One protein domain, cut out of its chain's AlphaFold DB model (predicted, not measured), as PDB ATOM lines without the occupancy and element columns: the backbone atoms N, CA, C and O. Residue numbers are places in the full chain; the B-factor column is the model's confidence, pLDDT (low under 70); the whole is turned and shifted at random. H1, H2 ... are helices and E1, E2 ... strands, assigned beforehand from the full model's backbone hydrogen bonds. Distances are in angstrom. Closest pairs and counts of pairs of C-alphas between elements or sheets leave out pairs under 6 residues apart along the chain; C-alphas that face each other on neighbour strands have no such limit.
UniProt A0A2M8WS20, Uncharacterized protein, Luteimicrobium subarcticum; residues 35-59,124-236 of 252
ATOM      1  N   ALA A  35     -21.708  30.148 -50.398       46.00
ATOM      2  CA  ALA A  35     -22.677  29.803 -51.439       46.00
ATOM      3  C   ALA A  35     -24.049  30.483 -51.253       46.00
ATOM      4  O   ALA A  35     -24.800  30.613 -52.218       46.00
ATOM      5  N   TYR A  36     -24.361  30.944 -50.038       51.41
ATOM      6  CA  TYR A  36     -25.611  31.621 -49.704       51.41
ATOM      7  C   TYR A  36     -25.324  33.027 -49.169       51.41
ATOM      8  O   TYR A  36     -24.637  33.188 -48.164       51.41
ATOM      9  N   ASP A  37     -25.860  34.069 -49.809       59.56
ATOM     10  CA  ASP A  37     -25.741  35.431 -49.280       59.56
ATOM     11  C   ASP A  37     -26.663  35.602 -48.064       59.56
ATOM     12  O   ASP A  37     -27.787  36.081 -48.181       59.56
ATOM     13  N   ALA A  38     -26.184  35.217 -46.877       57.25
ATOM     14  CA  ALA A  38     -26.936  35.289 -45.619       57.25
ATOM     15  C   ALA A  38     -27.506  36.692 -45.318       57.25
ATOM     16  O   ALA A  38     -28.416  36.836 -44.508       57.25
ATOM     17  N   ARG A  39     -27.021  37.753 -45.981       59.16
ATOM     18  CA  ARG A  39     -27.575  39.112 -45.866       59.16
ATOM     19  C   ARG A  39     -28.999  39.242 -46.404       59.16
ATOM     20  O   ARG A  39     -29.701  40.150 -45.968       59.16
ATOM     21  N   SER A  40     -29.430  38.369 -47.318       59.50
ATOM     22  CA  SER A  40     -30.814  38.350 -47.807       59.50
ATOM     23  C   SER A  40     -31.752  37.514 -46.935       59.50
ATOM     24  O   SER A  40     -32.936  37.417 -47.250       59.50
ATOM     25  N   TRP A  41     -31.239  36.874 -45.882       74.31
ATOM     26  CA  TRP A  41     -32.024  36.010 -45.006       74.31
ATOM     27  C   TRP A  41     -32.702  36.790 -43.884       74.31
ATOM     28  O   TRP A  41     -32.286  37.885 -43.483       74.31
ATOM     29  N   SER A  42     -33.764  36.196 -43.358       84.50
ATOM     30  CA  SER A  42     -34.368  36.595 -42.098       84.50
ATOM     31  C   SER A  42     -33.559  36.057 -40.920       84.50
ATOM     32  O   SER A  42     -32.680  35.208 -41.046       84.50
ATOM     33  N   ARG A  43     -33.823  36.620 -39.742       88.62
ATOM     34  CA  ARG A  43     -32.979  36.468 -38.555       88.62
ATOM     35  C   ARG A  43     -32.731  35.016 -38.144       88.62
ATOM     36  O   ARG A  43     -31.611  34.700 -37.761       88.62
ATOM     37  N   PHE A  44     -33.763  34.182 -38.215       92.12
ATOM     38  CA  PHE A  44     -33.758  32.797 -37.745       92.12
ATOM     39  C   PHE A  44     -33.840  31.780 -38.887       92.12
ATOM     40  O   PHE A  44     -34.277  30.642 -38.694       92.12
ATOM     41  N   ASP A  45     -33.417  32.190 -40.083       89.44
ATOM     42  CA  ASP A  45     -33.220  31.268 -41.195       89.44
ATOM     43  C   ASP A  45     -32.005  30.390 -40.918       89.44
ATOM     44  O   ASP A  45     -31.053  30.804 -40.250       89.44
ATOM     45  N   THR A  46     -32.046  29.164 -41.430       90.19
ATOM     46  CA  THR A  46     -30.976  28.185 -41.227       90.19
ATOM     47  C   THR A  46     -30.362  27.765 -42.546       90.19
ATOM     48  O   THR A  46     -31.011  27.797 -43.593       90.19
ATOM     49  N   ALA A  47     -29.092  27.366 -42.498       80.69
ATOM     50  CA  ALA A  47     -28.381  26.946 -43.692       80.69
ATOM     51  C   ALA A  47     -29.067  25.744 -44.362       80.69
ATOM     52  O   ALA A  47     -29.258  24.701 -43.741       80.69
ATOM     53  N   GLY A  48     -29.450  25.908 -45.633       77.00
ATOM     54  CA  GLY A  48     -30.131  24.869 -46.413       77.00
ATOM     55  C   GLY A  48     -31.528  24.498 -45.908       77.00
ATOM     56  O   GLY A  48     -32.037  23.457 -46.312       77.00
ATOM     57  N   GLY A  49     -32.124  25.302 -45.021       84.50
ATOM     58  CA  GLY A  49     -33.443  25.043 -44.452       84.50
ATOM     59  C   GLY A  49     -34.521  26.025 -44.892       84.50
ATOM     60  O   GLY A  49     -34.240  27.120 -45.379       84.50
ATOM     61  N   SER A  50     -35.766  25.634 -44.657       85.75
ATOM     62  CA  SER A  50     -36.957  26.447 -44.881       85.75
ATOM     63  C   SER A  50     -37.532  26.904 -43.539       85.75
ATOM     64  O   SER A  50     -37.722  26.095 -42.627       85.75
ATOM     65  N   THR A  51     -37.858  28.194 -43.423       89.75
ATOM     66  CA  THR A  51     -38.403  28.779 -42.187       89.75
ATOM     67  C   THR A  51     -39.742  29.457 -42.446       89.75
ATOM     68  O   THR A  51     -39.869  30.267 -43.365       89.75
ATOM     69  N   LEU A  52     -40.735  29.166 -41.603       89.44
ATOM     70  CA  LEU A  52     -42.012  29.876 -41.571       89.44
ATOM     71  C   LEU A  52     -42.017  30.879 -40.414       89.44
ATOM     72  O   LEU A  52     -41.775  30.507 -39.267       89.44
ATOM     73  N   TYR A  53     -42.331  32.141 -40.712       90.62
ATOM     74  CA  TYR A  53     -42.467  33.196 -39.710       90.62
ATOM     75  C   TYR A  53     -43.928  33.519 -39.454       90.62
ATOM     76  O   TYR A  53     -44.703  33.716 -40.390       90.62
ATOM     77  N   PHE A  54     -44.288  33.630 -38.183       91.25
ATOM     78  CA  PHE A  54     -45.616  34.058 -37.765       91.25
ATOM     79  C   PHE A  54     -45.563  34.709 -36.385       91.25
ATOM     80  O   PHE A  54     -44.554  34.666 -35.680       91.25
ATOM     81  N   SER A  55     -46.668  35.332 -35.997       90.81
ATOM     82  CA  SER A  55     -46.822  35.948 -34.684       90.81
ATOM     83  C   SER A  55     -47.997  35.325 -33.952       90.81
ATOM     84  O   SER A  55     -48.949  34.858 -34.571       90.81
ATOM     85  N   GLN A  56     -47.944  35.362 -32.623       90.75
ATOM     86  CA  GLN A  56     -49.005  34.847 -31.758       90.75
ATOM     87  C   GLN A  56     -50.354  35.530 -32.006       90.75
ATOM     88  O   GLN A  56     -51.407  34.936 -31.785       90.75
ATOM     89  N   THR A  57     -50.325  36.790 -32.434       90.44
ATOM     90  CA  THR A  57     -51.522  37.586 -32.678       90.44
ATOM     91  C   THR A  57     -51.441  38.310 -34.013       90.44
ATOM     92  O   THR A  57     -50.362  38.577 -34.553       90.44
ATOM     93  N   ARG A  58     -52.617  38.695 -34.516       91.25
ATOM     94  CA  ARG A  58     -52.774  39.529 -35.715       91.25
ATOM     95  C   ARG A  58     -52.000  40.846 -35.590       91.25
ATOM     96  O   ARG A  58     -51.330  41.261 -36.530       91.25
ATOM     97  N   ARG A  59     -52.041  41.470 -34.406       89.19
ATOM     98  CA  ARG A  59     -51.305  42.705 -34.090       89.19
ATOM     99  C   ARG A  59     -49.795  42.515 -34.198       89.19
ATOM    100  O   ARG A  59     -49.135  43.344 -34.821       89.19
ATOM    101  N   THR A 124     -54.198  32.206 -40.575       90.69
ATOM    102  CA  THR A 124     -54.065  31.491 -39.304       90.69
ATOM    103  C   THR A 124     -53.285  30.214 -39.560       90.69
ATOM    104  O   THR A 124     -53.729  29.376 -40.344       90.69
ATOM    105  N   VAL A 125     -52.131  30.074 -38.908       89.19
ATOM    106  CA  VAL A 125     -51.296  28.871 -38.983       89.19
ATOM    107  C   VAL A 125     -51.564  27.998 -37.761       89.19
ATOM    108  O   VAL A 125     -51.492  28.479 -36.629       89.19
ATOM    109  N   THR A 126     -51.837  26.717 -37.989       90.94
ATOM    110  CA  THR A 126     -51.949  25.688 -36.952       90.94
ATOM    111  C   THR A 126     -50.688  24.837 -36.982       90.94
ATOM    112  O   THR A 126     -50.353  24.250 -38.012       90.94
ATOM    113  N   ILE A 127     -49.992  24.759 -35.848       91.00
ATOM    114  CA  ILE A 127     -48.884  23.821 -35.647       91.00
ATOM    115  C   ILE A 127     -49.488  22.492 -35.191       91.00
ATOM    116  O   ILE A 127     -50.171  22.450 -34.170       91.00
ATOM    117  N   ASN A 128     -49.285  21.433 -35.977       88.56
ATOM    118  CA  ASN A 128     -49.932  20.130 -35.783       88.56
ATOM    119  C   ASN A 128     -49.043  19.133 -35.019       88.56
ATOM    120  O   ASN A 128     -49.244  17.921 -35.097       88.56
ATOM    121  N   GLU A 129     -48.058  19.642 -34.287       86.12
ATOM    122  CA  GLU A 129     -47.154  18.862 -33.453       86.12
ATOM    123  C   GLU A 129     -46.917  19.549 -32.108       86.12
ATOM    124  O   GLU A 129     -46.889  20.778 -32.010       86.12
ATOM    125  N   ASP A 130     -46.735  18.726 -31.079       88.19
ATOM    126  CA  ASP A 130     -46.259  19.172 -29.779       88.19
ATOM    127  C   ASP A 130     -44.731  19.225 -29.803       88.19
ATOM    128  O   ASP A 130     -44.069  18.346 -30.358       88.19
ATOM    129  N   GLY A 131     -44.157  20.241 -29.171       89.88
ATOM    130  CA  GLY A 131     -42.712  20.370 -29.082       89.88
ATOM    131  C   GLY A 131     -42.284  21.699 -28.492       89.88
ATOM    132  O   GLY A 131     -43.097  22.567 -28.161       89.88
ATOM    133  N   TRP A 132     -40.975  21.851 -28.360       94.00
ATOM    134  CA  TRP A 132     -40.381  22.997 -27.693       94.00
ATOM    135  C   TRP A 132     -39.933  24.071 -28.675       94.00
ATOM    136  O   TRP A 132     -39.376  23.799 -29.741       94.00
ATOM    137  N   TRP A 133     -40.120  25.317 -28.251       94.81
ATOM    138  CA  TRP A 133     -39.576  26.498 -28.905       94.81
ATOM    139  C   TRP A 133     -38.397  27.010 -28.096       94.81
ATOM    140  O   TRP A 133     -38.518  27.225 -26.889       94.81
ATOM    141  N   ILE A 134     -37.269  27.265 -28.751       94.25
ATOM    142  CA  ILE A 134     -36.144  27.913 -28.085       94.25
ATOM    143  C   ILE A 134     -36.485  29.389 -27.903       94.25
ATOM    144  O   ILE A 134     -36.796  30.083 -28.868       94.25
ATOM    145  N   ALA A 135     -36.398  29.879 -26.669       92.75
ATOM    146  CA  ALA A 135     -36.481  31.299 -26.358       92.75
ATOM    147  C   ALA A 135     -35.059  31.879 -26.293       92.75
ATOM    148  O   ALA A 135     -34.475  31.914 -25.209       92.75
ATOM    149  N   PRO A 136     -34.462  32.343 -27.409       88.81
ATOM    150  CA  PRO A 136     -33.029  32.642 -27.461       88.81
ATOM    151  C   PRO A 136     -32.622  33.776 -26.515       88.81
ATOM    152  O   PRO A 136     -31.467  33.892 -26.132       88.81
ATOM    153  N   GLU A 137     -33.571  34.612 -26.103       86.19
ATOM    154  CA  GLU A 137     -33.345  35.735 -25.193       86.19
ATOM    155  C   GLU A 137     -33.332  35.318 -23.716       86.19
ATOM    156  O   GLU A 137     -32.817  36.052 -22.862       86.19
ATOM    157  N   HIS A 138     -33.888  34.141 -23.407       87.44
ATOM    158  CA  HIS A 138     -33.920  33.601 -22.058       87.44
ATOM    159  C   HIS A 138     -32.493  33.369 -21.556       87.44
ATOM    160  O   HIS A 138     -31.630  32.910 -22.302       87.44
ATOM    161  N   ALA A 139     -32.227  33.703 -20.291       83.69
ATOM    162  CA  ALA A 139     -30.878  33.623 -19.733       83.69
ATOM    163  C   ALA A 139     -30.276  32.219 -19.894       83.69
ATOM    164  O   ALA A 139     -29.143  32.099 -20.348       83.69
ATOM    165  N   ASP A 140     -31.063  31.177 -19.619       85.12
ATOM    166  CA  ASP A 140     -30.608  29.787 -19.719       85.12
ATOM    167  C   ASP A 140     -30.256  29.390 -21.155       85.12
ATOM    168  O   ASP A 140     -29.205  28.795 -21.384       85.12
ATOM    169  N   SER A 141     -31.062  29.795 -22.144       87.19
ATOM    170  CA  SER A 141     -30.749  29.559 -23.558       87.19
ATOM    171  C   SER A 141     -29.468  30.280 -23.969       87.19
ATOM    172  O   SER A 141     -28.641  29.703 -24.667       87.19
ATOM    173  N   ARG A 142     -29.246  31.511 -23.489       85.38
ATOM    174  CA  ARG A 142     -28.010  32.259 -23.768       85.38
ATOM    175  C   ARG A 142     -26.784  31.595 -23.154       85.38
ATOM    176  O   ARG A 142     -25.762  31.511 -23.826       85.38
ATOM    177  N   TYR A 143     -26.878  31.097 -21.920       82.81
ATOM    178  CA  TYR A 143     -25.777  30.367 -21.290       82.81
ATOM    179  C   TYR A 143     -25.483  29.044 -21.998       82.81
ATOM    180  O   TYR A 143     -24.319  28.759 -22.270       82.81
ATOM    181  N   ALA A 144     -26.516  28.275 -22.350       83.31
ATOM    182  CA  ALA A 144     -26.354  27.021 -23.080       83.31
ATOM    183  C   ALA A 144     -25.727  27.243 -24.466       83.31
ATOM    184  O   ALA A 144     -24.790  26.543 -24.837       83.31
ATOM    185  N   LEU A 145     -26.182  28.260 -25.207       81.25
ATOM    186  CA  LEU A 145     -25.631  28.605 -26.522       81.25
ATOM    187  C   LEU A 145     -24.199  29.141 -26.427       81.25
ATOM    188  O   LEU A 145     -23.361  28.778 -27.247       81.25
ATOM    189  N   ALA A 146     -23.895  29.964 -25.418       79.31
ATOM    190  CA  ALA A 146     -22.543  30.474 -25.202       79.31
ATOM    191  C   ALA A 146     -21.553  29.353 -24.854       79.31
ATOM    192  O   ALA A 146     -20.409  29.402 -25.293       79.31
ATOM    193  N   ALA A 147     -21.987  28.333 -24.108       79.81
ATOM    194  CA  ALA A 147     -21.151  27.191 -23.739       79.81
ATOM    195  C   ALA A 147     -20.770  26.289 -24.929       79.81
ATOM    196  O   ALA A 147     -19.820  25.520 -24.818       79.81
ATOM    197  N   GLN A 148     -21.485  26.380 -26.055       73.94
ATOM    198  CA  GLN A 148     -21.189  25.631 -27.286       73.94
ATOM    199  C   GLN A 148     -20.163  26.316 -28.191       73.94
ATOM    200  O   GLN A 148     -19.788  25.776 -29.229       73.94
ATOM    201  N   LEU A 149     -19.738  27.521 -27.833       70.06
ATOM    202  CA  LEU A 149     -18.792  28.302 -28.609       70.06
ATOM    203  C   LEU A 149     -17.444  28.256 -27.893       70.06
ATOM    204  O   LEU A 149     -17.294  28.859 -26.834       70.06
ATOM    205  N   ASP A 150     -16.461  27.574 -28.486       63.84
ATOM    206  CA  ASP A 150     -15.089  27.528 -27.953       63.84
ATOM    207  C   ASP A 150     -14.503  28.944 -27.784       63.84
ATOM    208  O   ASP A 150     -13.824  29.244 -26.802       63.84
ATOM    209  N   ASP A 151     -14.819  29.829 -28.734       67.44
ATOM    210  CA  ASP A 151     -14.600  31.273 -28.652       67.44
ATOM    211  C   ASP A 151     -15.747  31.996 -29.393       67.44
ATOM    212  O   ASP A 151     -15.748  32.045 -30.631       67.44
ATOM    213  N   PRO A 152     -16.749  32.547 -28.677       60.75
ATOM    214  CA  PRO A 152     -17.858  33.284 -29.280       60.75
ATOM    215  C   PRO A 152     -17.398  34.469 -30.134       60.75
ATOM    216  O   PRO A 152     -17.958  34.719 -31.201       60.75
ATOM    217  N   ALA A 153     -16.342  35.172 -29.715       62.78
ATOM    218  CA  ALA A 153     -15.839  36.333 -30.437       62.78
ATOM    219  C   ALA A 153     -15.181  35.917 -31.758       62.78
ATOM    220  O   ALA A 153     -15.405  36.554 -32.786       62.78
ATOM    221  N   GLN A 154     -14.426  34.817 -31.764       62.66
ATOM    222  CA  GLN A 154     -13.827  34.282 -32.989       62.66
ATOM    223  C   GLN A 154     -14.859  33.612 -33.910       62.66
ATOM    224  O   GLN A 154     -14.768  33.741 -35.132       62.66
ATOM    225  N   THR A 155     -15.840  32.912 -33.338       61.69
ATOM    226  CA  THR A 155     -16.825  32.120 -34.093       61.69
ATOM    227  C   THR A 155     -17.927  32.992 -34.679       61.69
ATOM    228  O   THR A 155     -18.349  32.797 -35.820       61.69
ATOM    229  N   LEU A 156     -18.390  33.969 -33.901       64.19
ATOM    230  CA  LEU A 156     -19.587  34.742 -34.191       64.19
ATOM    231  C   LEU A 156     -19.322  36.245 -34.343       64.19
ATOM    232  O   LEU A 156     -20.191  36.954 -34.837       64.19
ATOM    233  N   GLY A 157     -18.139  36.740 -33.968       68.56
ATOM    234  CA  GLY A 157     -17.793  38.164 -34.045       68.56
ATOM    235  C   GLY A 157     -18.346  39.015 -32.896       68.56
ATOM    236  O   GLY A 157     -18.172  40.232 -32.917       68.56
ATOM    237  N   HIS A 158     -18.986  38.393 -31.899       71.00
ATOM    238  CA  HIS A 158     -19.585  39.064 -30.741       71.00
ATOM    239  C   HIS A 158     -19.107  38.405 -29.444       71.00
ATOM    240  O   HIS A 158     -19.149  37.186 -29.307       71.00
ATOM    241  N   GLU A 159     -18.661  39.216 -28.484       67.19
ATOM    242  CA  GLU A 159     -18.116  38.745 -27.198       67.19
ATOM    243  C   GLU A 159     -19.209  38.231 -26.243       67.19
ATOM    244  O   GLU A 159     -18.955  37.405 -25.365       67.19
ATOM    245  N   HIS A 160     -20.450  38.693 -26.425       70.38
ATOM    246  CA  HIS A 160     -21.579  38.358 -25.565       70.38
ATOM    247  C   HIS A 160     -22.829  38.015 -26.375       70.38
ATOM    248  O   HIS A 160     -23.158  38.694 -27.345       70.38
ATOM    249  N   LEU A 161     -23.555  36.989 -25.918       79.19
ATOM    250  CA  LEU A 161     -24.912  36.693 -26.371       79.19
ATOM    251  C   LEU A 161     -25.903  37.484 -25.509       79.19
ATOM    252  O   LEU A 161     -26.175  37.156 -24.348       79.19
ATOM    253  N   ASP A 162     -26.450  38.548 -26.075       81.81
ATOM    254  CA  ASP A 162     -27.477  39.385 -25.462       81.81
ATOM    255  C   ASP A 162     -28.639  39.625 -26.433       81.81
ATOM    256  O   ASP A 162     -28.593  39.251 -27.603       81.81
ATOM    257  N   ARG A 163     -29.720  40.251 -25.957       84.56
ATOM    258  CA  ARG A 163     -30.872  40.558 -26.818       84.56
ATOM    259  C   ARG A 163     -30.473  41.395 -28.039       84.56
ATOM    260  O   ARG A 163     -31.035  41.195 -29.110       84.56
ATOM    261  N   HIS A 164     -29.527  42.323 -27.894       82.06
ATOM    262  CA  HIS A 164     -29.143  43.235 -28.972       82.06
ATOM    263  C   HIS A 164     -28.461  42.504 -30.129       82.06
ATOM    264  O   HIS A 164     -28.753  42.777 -31.291       82.06
ATOM    265  N   THR A 165     -27.590  41.553 -29.813       83.25
ATOM    266  CA  THR A 165     -26.905  40.702 -30.789       83.25
ATOM    267  C   THR A 165     -27.869  39.674 -31.379       83.25
ATOM    268  O   THR A 165     -28.007  39.587 -32.598       83.25
ATOM    269  N   ILE A 166     -28.626  38.968 -30.533       86.56
ATOM    270  CA  ILE A 166     -29.573  37.911 -30.933       86.56
ATOM    271  C   ILE A 166     -30.686  38.449 -31.829       86.56
ATOM    272  O   ILE A 166     -31.016  37.828 -32.836       86.56
ATOM    273  N   LEU A 167     -31.252  39.610 -31.493       85.94
ATOM    274  CA  LEU A 167     -32.288  40.270 -32.287       85.94
ATOM    275  C   LEU A 167     -31.737  41.341 -33.234       85.94
ATOM    276  O   LEU A 167     -32.504  42.057 -33.882       85.94
ATOM    277  N   GLY A 168     -30.417  41.414 -33.381       83.38
ATOM    278  CA  GLY A 168     -29.732  42.436 -34.155       83.38
ATOM    279  C   GLY A 168     -29.921  42.334 -35.669       83.38
ATOM    280  O   GLY A 168     -30.720  41.554 -36.206       83.38
ATOM    281  N   HIS A 169     -29.162  43.170 -36.375       81.50
ATOM    282  CA  HIS A 169     -29.162  43.253 -37.839       81.50
ATOM    283  C   HIS A 169     -28.057  42.424 -38.505       81.50
ATOM    284  O   HIS A 169     -28.066  42.278 -39.725       81.50
ATOM    285  N   ASP A 170     -27.127  41.861 -37.731       83.12
ATOM    286  CA  ASP A 170     -26.071  40.999 -38.255       83.12
ATOM    287  C   ASP A 170     -26.653  39.635 -38.650       83.12
ATOM    288  O   ASP A 170     -26.762  38.718 -37.842       83.12
ATOM    289  N   ARG A 171     -27.078  39.504 -39.912       83.75
ATOM    290  CA  ARG A 171     -27.694  38.263 -40.401       83.75
ATOM    291  C   ARG A 171     -26.740  37.089 -40.428       83.75
ATOM    292  O   ARG A 171     -27.196  35.961 -40.280       83.75
ATOM    293  N   ARG A 172     -25.436  37.327 -40.572       81.50
ATOM    294  CA  ARG A 172     -24.462  36.240 -40.487       81.50
ATOM    295  C   ARG A 172     -24.480  35.666 -39.076       81.50
ATOM    296  O   ARG A 172     -24.661  34.466 -38.922       81.50
ATOM    297  N   PHE A 173     -24.408  36.533 -38.069       83.38
ATOM    298  CA  PHE A 173     -24.517  36.134 -36.670       83.38
ATOM    299  C   PHE A 173     -25.822  35.384 -36.377       83.38
ATOM    300  O   PHE A 173     -25.803  34.255 -35.887       83.38
ATOM    301  N   THR A 174     -26.969  35.990 -36.698       87.56
ATOM    302  CA  THR A 174     -28.262  35.450 -36.263       87.56
ATOM    303  C   THR A 174     -28.614  34.133 -36.958       87.56
ATOM    304  O   THR A 174     -29.187  33.253 -36.322       87.56
ATOM    305  N   THR A 175     -28.220  33.948 -38.223       87.69
ATOM    306  CA  THR A 175     -28.474  32.702 -38.973       87.69
ATOM    307  C   THR A 175     -27.503  31.579 -38.601       87.69
ATOM    308  O   THR A 175     -27.891  30.408 -38.588       87.69
ATOM    309  N   THR A 176     -26.261  31.903 -38.212       84.75
ATOM    310  CA  THR A 176     -25.368  30.925 -37.570       84.75
ATOM    311  C   THR A 176     -25.954  30.458 -36.242       84.75
ATOM    312  O   THR A 176     -26.095  29.254 -36.036       84.75
ATOM    313  N   LEU A 177     -26.396  31.391 -35.393       87.38
ATOM    314  CA  LEU A 177     -27.045  31.051 -34.129       87.38
ATOM    315  C   LEU A 177     -28.309  30.205 -34.347       87.38
ATOM    316  O   LEU A 177     -28.516  29.214 -33.655       87.38
ATOM    317  N   ALA A 178     -29.135  30.552 -35.336       91.44
ATOM    318  CA  ALA A 178     -30.326  29.784 -35.688       91.44
ATOM    319  C   ALA A 178     -30.001  28.365 -36.156       91.44
ATOM    320  O   ALA A 178     -30.701  27.432 -35.782       91.44
ATOM    321  N   SER A 179     -28.921  28.187 -36.918       89.31
ATOM    322  CA  SER A 179     -28.479  26.860 -37.357       89.31
ATOM    323  C   SER A 179     -27.996  26.012 -36.173       89.31
ATOM    324  O   SER A 179     -28.381  24.856 -36.062       89.31
ATOM    325  N   MET A 180     -27.252  26.600 -35.228       87.75
ATOM    326  CA  MET A 180     -26.876  25.915 -33.981       87.75
ATOM    327  C   MET A 180     -28.104  25.501 -33.165       87.75
ATOM    328  O   MET A 180     -28.197  24.366 -32.709       87.75
ATOM    329  N   MET A 181     -29.065  26.414 -33.002       91.88
ATOM    330  CA  MET A 181     -30.314  26.128 -32.298       91.88
ATOM    331  C   MET A 181     -31.156  25.074 -33.023       91.88
ATOM    332  O   MET A 181     -31.841  24.296 -32.376       91.88
ATOM    333  N   ARG A 182     -31.114  25.019 -34.355       92.19
ATOM    334  CA  ARG A 182     -31.808  23.991 -35.133       92.19
ATOM    335  C   ARG A 182     -31.188  22.615 -34.930       92.19
ATOM    336  O   ARG A 182     -31.926  21.642 -34.864       92.19
ATOM    337  N   ASP A 183     -29.885  22.497 -34.767       89.62
ATOM    338  CA  ASP A 183     -29.254  21.182 -34.586       89.62
ATOM    339  C   ASP A 183     -29.207  20.729 -33.118       89.62
ATOM    340  O   ASP A 183     -28.713  19.647 -32.801       89.62
ATOM    341  N   ALA A 184     -29.756  21.547 -32.220       88.38
ATOM    342  CA  ALA A 184     -29.860  21.261 -30.805       88.38
ATOM    343  C   ALA A 184     -30.705  20.025 -30.496       88.38
ATOM    344  O   ALA A 184     -31.842  19.918 -30.952       88.38
ATOM    345  N   VAL A 185     -30.186  19.167 -29.620       89.81
ATOM    346  CA  VAL A 185     -30.984  18.171 -28.905       89.81
ATOM    347  C   VAL A 185     -31.371  18.773 -27.552       89.81
ATOM    348  O   VAL A 185     -30.581  19.464 -26.911       89.81
ATOM    349  N   LEU A 186     -32.629  18.623 -27.157       88.19
ATOM    350  CA  LEU A 186     -33.141  19.125 -25.881       88.19
ATOM    351  C   LEU A 186     -32.951  18.073 -24.783       88.19
ATOM    352  O   LEU A 186     -32.690  16.911 -25.086       88.19
ATOM    353  N   ASP A 187     -33.126  18.451 -23.515       85.38
ATOM    354  CA  ASP A 187     -33.001  17.525 -22.372       85.38
ATOM    355  C   ASP A 187     -33.873  16.262 -22.494       85.38
ATOM    356  O   ASP A 187     -33.550  15.208 -21.943       85.38
ATOM    357  N   ASP A 188     -35.009  16.362 -23.189       85.44
ATOM    358  CA  ASP A 188     -35.931  15.249 -23.425       85.44
ATOM    359  C   ASP A 188     -35.567  14.401 -24.661       85.44
ATOM    360  O   ASP A 188     -36.293  13.470 -25.020       85.44
ATOM    361  N   GLY A 189     -34.433  14.696 -25.303       89.38
ATOM    362  CA  GLY A 189     -33.936  14.030 -26.502       89.38
ATOM    363  C   GLY A 189     -34.619  14.469 -27.798       89.38
ATOM    364  O   GLY A 189     -34.304  13.923 -28.858       89.38
ATOM    365  N   THR A 190     -35.555  15.420 -27.745       91.06
ATOM    366  CA  THR A 190     -36.242  15.933 -28.935       91.06
ATOM    367  C   THR A 190     -35.440  17.031 -29.629       91.06
ATOM    368  O   THR A 190     -34.476  17.573 -29.086       91.06
ATOM    369  N   LEU A 191     -35.837  17.353 -30.862       92.81
ATOM    370  CA  LEU A 191     -35.366  18.542 -31.563       92.81
ATOM    371  C   LEU A 191     -36.371  19.681 -31.346       92.81
ATOM    372  O   LEU A 191     -37.578  19.436 -31.345       92.81
ATOM    373  N   PRO A 192     -35.913  20.935 -31.243       93.94
ATOM    374  CA  PRO A 192     -36.803  22.086 -31.180       93.94
ATOM    375  C   PRO A 192     -37.572  22.279 -32.494       93.94
ATOM    376  O   PRO A 192     -37.021  22.101 -33.593       93.94
ATOM    377  N   LEU A 193     -38.818  22.744 -32.363       94.56
ATOM    378  CA  LEU A 193     -39.684  23.162 -33.473       94.56
ATOM    379  C   LEU A 193     -39.146  24.416 -34.174       94.56
ATOM    380  O   LEU A 193     -39.349  24.627 -35.370       94.56
ATOM    381  N   GLY A 194     -38.476  25.277 -33.410       95.50
ATOM    382  CA  GLY A 194     -38.098  26.599 -33.869       95.50
ATOM    383  C   GLY A 194     -37.638  27.521 -32.750       95.50
ATOM    384  O   GLY A 194     -37.351  27.086 -31.631       95.50
ATOM    385  N   ALA A 195     -37.627  28.817 -33.052       95.25
ATOM    386  CA  ALA A 195     -37.357  29.878 -32.088       95.25
ATOM    387  C   ALA A 195     -38.611  30.722 -31.820       95.25
ATOM    388  O   ALA A 195     -39.378  31.002 -32.741       95.25
ATOM    389  N   ALA A 196     -38.784  31.167 -30.575       94.38
ATOM    390  CA  ALA A 196     -39.826  32.099 -30.154       94.38
ATOM    391  C   ALA A 196     -39.205  33.293 -29.417       94.38
ATOM    392  O   ALA A 196     -38.423  33.118 -28.487       94.38
ATOM    393  N   TRP A 197     -39.542  34.519 -29.807       90.75
ATOM    394  CA  TRP A 197     -38.993  35.736 -29.194       90.75
ATOM    395  C   TRP A 197     -40.063  36.805 -29.021       90.75
ATOM    396  O   TRP A 197     -41.103  36.787 -29.682       90.75
ATOM    397  N   GLN A 198     -39.805  37.772 -28.144       87.50
ATOM    398  CA  GLN A 198     -40.696  38.920 -28.009       87.50
ATOM    399  C   GLN A 198     -40.423  39.917 -29.139       87.50
ATOM    400  O   GLN A 198     -39.318  40.460 -29.235       87.50
ATOM    401  N   SER A 199     -41.440  40.170 -29.972       74.06
ATOM    402  CA  SER A 199     -41.400  41.168 -31.055       74.06
ATOM    403  C   SER A 199     -41.059  42.565 -30.529       74.06
ATOM    404  O   SER A 199     -41.258  42.850 -29.351       74.06
ATOM    405  N   ASP A 200     -40.547  43.451 -31.386       60.59
ATOM    406  CA  ASP A 200     -39.895  44.701 -30.960       60.59
ATOM    407  C   ASP A 200     -40.827  45.897 -30.650       60.59
ATOM    408  O   ASP A 200     -40.422  47.061 -30.706       60.59
ATOM    409  N   PRO A 201     -42.094  45.655 -30.268       60.56
ATOM    410  CA  PRO A 201     -42.711  46.525 -29.279       60.56
ATOM    411  C   PRO A 201     -42.876  45.850 -27.899       60.56
ATOM    412  O   PRO A 201     -43.161  46.555 -26.937       60.56
ATOM    413  N   GLY A 202     -42.677  44.534 -27.769       59.03
ATOM    414  CA  GLY A 202     -42.694  43.772 -26.510       59.03
ATOM    415  C   GLY A 202     -44.063  43.221 -26.095       59.03
ATOM    416  O   GLY A 202     -44.242  42.835 -24.945       59.03
ATOM    417  N   TRP A 203     -45.046  43.221 -27.001       67.56
ATOM    418  CA  TRP A 203     -46.452  42.913 -26.675       67.56
ATOM    419  C   TRP A 203     -46.882  41.516 -27.121       67.56
ATOM    420  O   TRP A 203     -47.881  41.019 -26.616       67.56
ATOM    421  N   ASP A 204     -46.145  40.900 -28.048       81.88
ATOM    422  CA  ASP A 204     -46.507  39.623 -28.662       81.88
ATOM    423  C   ASP A 204     -45.269  38.773 -28.954       81.88
ATOM    424  O   ASP A 204     -44.189  39.300 -29.264       81.88
ATOM    425  N   LEU A 205     -45.454  37.453 -28.912       89.44
ATOM    426  CA  LEU A 205     -44.455  36.493 -29.363       89.44
ATOM    427  C   LEU A 205     -44.456  36.388 -30.890       89.44
ATOM    428  O   LEU A 205     -45.506  36.348 -31.536       89.44
ATOM    429  N   SER A 206     -43.259  36.334 -31.454       90.56
ATOM    430  CA  SER A 206     -43.008  35.935 -32.833       90.56
ATOM    431  C   SER A 206     -42.280  34.606 -32.848       90.56
ATOM    432  O   SER A 206     -41.539  34.289 -31.919       90.56
ATOM    433  N   TYR A 207     -42.524  33.845 -33.903       93.69
ATOM    434  CA  TYR A 207     -42.049  32.488 -34.067       93.69
ATOM    435  C   TYR A 207     -41.353  32.343 -35.412       93.69
ATOM    436  O   TYR A 207     -41.751  32.949 -36.410       93.69
ATOM    437  N   ALA A 208     -40.328  31.505 -35.418       95.19
ATOM    438  CA  ALA A 208     -39.657  31.002 -36.600       95.19
ATOM    439  C   ALA A 208     -39.698  29.481 -36.502       95.19
ATOM    440  O   ALA A 208     -38.975  28.906 -35.693       95.19
ATOM    441  N   TYR A 209     -40.578  28.849 -37.274       93.94
ATOM    442  CA  TYR A 209     -40.718  27.398 -37.344       93.94
ATOM    443  C   TYR A 209     -39.797  26.841 -38.424       93.94
ATOM    444  O   TYR A 209     -39.857  27.286 -39.573       93.94
ATOM    445  N   TRP A 210     -38.966  25.864 -38.072       94.12
ATOM    446  CA  TRP A 210     -38.067  25.216 -39.023       94.12
ATOM    447  C   TRP A 210     -38.762  24.021 -39.662       94.12
ATOM    448  O   TRP A 210     -39.035  23.022 -39.003       94.12
ATOM    449  N   MET A 211     -39.019  24.105 -40.967       89.31
ATOM    450  CA  MET A 211     -39.776  23.098 -41.712       89.31
ATOM    451  C   MET A 211     -38.914  21.874 -42.049       89.31
ATOM    452  O   MET A 211     -38.669  21.571 -43.215       89.31
ATOM    453  N   ARG A 212     -38.452  21.147 -41.027       89.56
ATOM    454  CA  ARG A 212     -37.537  20.005 -41.192       89.56
ATOM    455  C   ARG A 212     -38.090  18.932 -42.114       89.56
ATOM    456  O   ARG A 212     -37.369  18.493 -42.993       89.56
ATOM    457  N   SER A 213     -39.365  18.556 -41.968       86.50
ATOM    458  CA  SER A 213     -39.989  17.563 -42.854       86.50
ATOM    459  C   SER A 213     -39.830  17.948 -44.323       86.50
ATOM    460  O   SER A 213     -39.366  17.139 -45.118       86.50
ATOM    461  N   ARG A 214     -40.119  19.211 -44.659       85.00
ATOM    462  CA  ARG A 214     -39.936  19.748 -46.010       85.00
ATOM    463  C   ARG A 214     -38.473  19.690 -46.449       85.00
ATOM    464  O   ARG A 214     -38.197  19.287 -47.575       85.00
ATOM    465  N   ASP A 215     -37.554  20.103 -45.584       87.06
ATOM    466  CA  ASP A 215     -36.119  20.133 -45.894       87.06
ATOM    467  C   ASP A 215     -35.536  18.720 -46.087       87.06
ATOM    468  O   ASP A 215     -34.660  18.521 -46.926       87.06
ATOM    469  N   ASP A 216     -36.081  17.728 -45.380       87.19
ATOM    470  CA  ASP A 216     -35.740  16.307 -45.500       87.19
ATOM    471  C   ASP A 216     -36.421  15.626 -46.708       87.19
ATOM    472  O   ASP A 216     -36.256  14.423 -46.924       87.19
ATOM    473  N   GLY A 217     -37.200  16.369 -47.505       84.81
ATOM    474  CA  GLY A 217     -37.954  15.839 -48.646       84.81
ATOM    475  C   GLY A 217     -39.117  14.928 -48.242       84.81
ATOM    476  O   GLY A 217     -39.503  14.032 -48.995       84.81
ATOM    477  N   LEU A 218     -39.643  15.117 -47.034       83.00
ATOM    478  CA  LEU A 218     -40.790  14.401 -46.498       83.00
ATOM    479  C   LEU A 218     -42.029  15.283 -46.679       83.00
ATOM    480  O   LEU A 218     -42.314  16.137 -45.843       83.00
ATOM    481  N   ASP A 219     -42.731  15.083 -47.791       73.19
ATOM    482  CA  ASP A 219     -43.929  15.854 -48.129       73.19
ATOM    483  C   ASP A 219     -45.164  15.399 -47.325       73.19
ATOM    484  O   ASP A 219     -45.353  14.208 -47.057       73.19
ATOM    485  N   ASP A 220     -46.024  16.370 -46.995       68.12
ATOM    486  CA  ASP A 220     -47.377  16.216 -46.441       68.12
ATOM    487  C   ASP A 220     -47.475  15.363 -45.166       68.12
ATOM    488  O   ASP A 220     -48.377  14.522 -45.021       68.12
ATOM    489  N   LYS A 221     -46.578  15.569 -44.193       79.19
ATOM    490  CA  LYS A 221     -46.766  14.898 -42.904       79.19
ATOM    491  C   LYS A 221     -47.973  15.487 -42.174       79.19
ATOM    492  O   LYS A 221     -48.144  16.702 -42.155       79.19
ATOM    493  N   PRO A 222     -48.753  14.662 -41.451       75.06
ATOM    494  CA  PRO A 222     -49.823  15.164 -40.588       75.06
ATOM    495  C   PRO A 222     -49.357  16.184 -39.536       75.06
ATOM    496  O   PRO A 222     -50.170  16.974 -39.070       75.06
ATOM    497  N   SER A 223     -48.075  16.147 -39.158       78.94
ATOM    498  CA  SER A 223     -47.445  17.075 -38.214       78.94
ATOM    499  C   SER A 223     -47.074  18.426 -38.828       78.94
ATOM    500  O   SER A 223     -46.835  19.373 -38.083       78.94
ATOM    501  N   ASP A 224     -47.008  18.534 -40.160       83.12
ATOM    502  CA  ASP A 224     -46.578  19.769 -40.809       83.12
ATOM    503  C   ASP A 224     -47.596  20.894 -40.551       83.12
ATOM    504  O   ASP A 224     -48.803  20.633 -40.472       83.12
ATOM    505  N   PRO A 225     -47.149  22.157 -40.423       86.12
ATOM    506  CA  PRO A 225     -48.050  23.275 -40.203       86.12
ATOM    507  C   PRO A 225     -49.084  23.400 -41.317       86.12
ATOM    508  O   PRO A 225     -48.760  23.335 -42.503       86.12
ATOM    509  N   THR A 226     -50.326  23.664 -40.933       86.69
ATOM    510  CA  THR A 226     -51.405  23.975 -41.873       86.69
ATOM    511  C   THR A 226     -51.799  25.437 -41.747       86.69
ATOM    512  O   THR A 226     -51.605  26.058 -40.706       86.69
ATOM    513  N   ALA A 227     -52.350  26.001 -42.817       84.50
ATOM    514  CA  ALA A 227     -52.906  27.347 -42.810       84.50
ATOM    515  C   ALA A 227     -54.351  27.326 -43.317       84.50
ATOM    516  O   ALA A 227     -54.733  26.453 -44.100       84.50
ATOM    517  N   ASP A 228     -55.152  28.289 -42.866       87.19
ATOM    518  CA  ASP A 228     -56.472  28.541 -43.441       87.19
ATOM    519  C   ASP A 228     -56.377  29.111 -44.875       87.19
ATOM    520  O   ASP A 228     -55.304  29.244 -45.465       87.19
ATOM    521  N   SER A 229     -57.522  29.447 -45.476       80.62
ATOM    522  CA  SER A 229     -57.564  30.020 -46.828       80.62
ATOM    523  C   SER A 229     -57.022  31.452 -46.921       80.62
ATOM    524  O   SER A 229     -56.997  32.016 -48.014       80.62
ATOM    525  N   GLY A 230     -56.635  32.054 -45.797       78.56
ATOM    526  CA  GLY A 230     -56.313  33.463 -45.690       78.56
ATOM    527  C   GLY A 230     -57.559  34.348 -45.636       78.56
ATOM    528  O   GLY A 230     -58.587  34.086 -46.265       78.56
ATOM    529  N   GLN A 231     -57.448  35.430 -44.876       82.75
ATOM    530  CA  GLN A 231     -58.435  36.493 -44.774       82.75
ATOM    531  C   GLN A 231     -57.919  37.756 -45.470       82.75
ATOM    532  O   GLN A 231     -56.788  38.188 -45.243       82.75
ATOM    533  N   GLU A 232     -58.767  38.389 -46.281       88.56
ATOM    534  CA  GLU A 232     -58.471  39.708 -46.844       88.56
ATOM    535  C   GLU A 232     -58.266  40.759 -45.742       88.56
ATOM    536  O   GLU A 232     -58.966  40.777 -44.725       88.56
ATOM    537  N   ILE A 233     -57.317  41.669 -45.965       86.44
ATOM    538  CA  ILE A 233     -57.016  42.760 -45.038       86.44
ATOM    539  C   ILE A 233     -57.854  43.985 -45.432       86.44
ATOM    540  O   ILE A 233     -57.687  44.544 -46.516       86.44
ATOM    541  N   SER A 234     -58.748  44.422 -44.545       90.12
ATOM    542  CA  SER A 234     -59.576  45.622 -44.737       90.12
ATOM    543  C   SER A 234     -58.812  46.909 -44.383       90.12
ATOM    544  O   SER A 234     -57.905  46.883 -43.555       90.12
ATOM    545  N   ASP A 235     -59.191  48.061 -44.954       83.25
ATOM    546  CA  ASP A 235     -58.740  49.378 -44.450       83.25
ATOM    547  C   ASP A 235     -59.299  49.715 -43.069       83.25
ATOM    548  O   ASP A 235     -58.732  50.550 -42.366       83.25
ATOM    549  N   LEU A 236     -60.398  49.069 -42.684       92.50
ATOM    550  CA  LEU A 236     -61.026  49.213 -41.376       92.50
ATOM    551  C   LEU A 236     -60.653  48.078 -40.415       92.50
ATOM    552  O   LEU A 236     -61.330  47.894 -39.404       92.50
TER     553      LEU A 236
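Overview. This is residues 35 to 59 and 124 to 236 of the 252 residues of an uncharacterized protein of Luteimicrobium subarcticum (UniProt A0A2M8WS20). With little regular structure, a small antiparallel sheet, E1 E3 E2, sits among long loops, H1 to H4 loosely gathered on one side and residues 228 to 236 on the other. The 138 printed residues, 50 in named elements, run E1 H1 H2 H3 H4 E2 E3 H5: mixed, compact, radius of gyration 15.8 A, spans 47 by 38 by 33 A.

Arrangement. From E1, residues 51 to 55, look to antiparallel E3, residues 205 to 210: N 52 and O 209 are 2.9 A apart. E3 forms a hairpin with E2, residues 194 to 198; N 195 and O 208 are 3.0 A apart. H4, residues 171 to 182, only grazes the sheet with residues 178 to 182. H3, residues 163 to 166, touches H4's residues 173 to 177, closest C-alphas Ile 166 and Thr 174, 6.0 A. H1, residues 139 to 147, and H2, residues 152 to 156, are close but not clearly touching, closest C-alphas Ala 146 and Pro 152, 6.8 A. H5, residues 212 to 215, is only just not on the sheet, 4 C-alpha pairs within 10 A. H1, H2 and H4 have every O i to N i+4 pair within hydrogen-bond range; H3 and H5 are too short.

Along the chain. Find C-alpha 51, beginning E1, at (-38.403, 28.779, -42.187). H4 spans 15.8 A, E3 16.2 A. H5 ends at C-alpha 215, (-36.119, 20.133, -45.894).

Size, cuts and confidence. Residues 60 to 123 are cut; C-alphas 59 and 124 are 12.7 A apart. H4 to E2 is a long link. Residues under pLDDT 70 include 35 to 40 and 150 to 157.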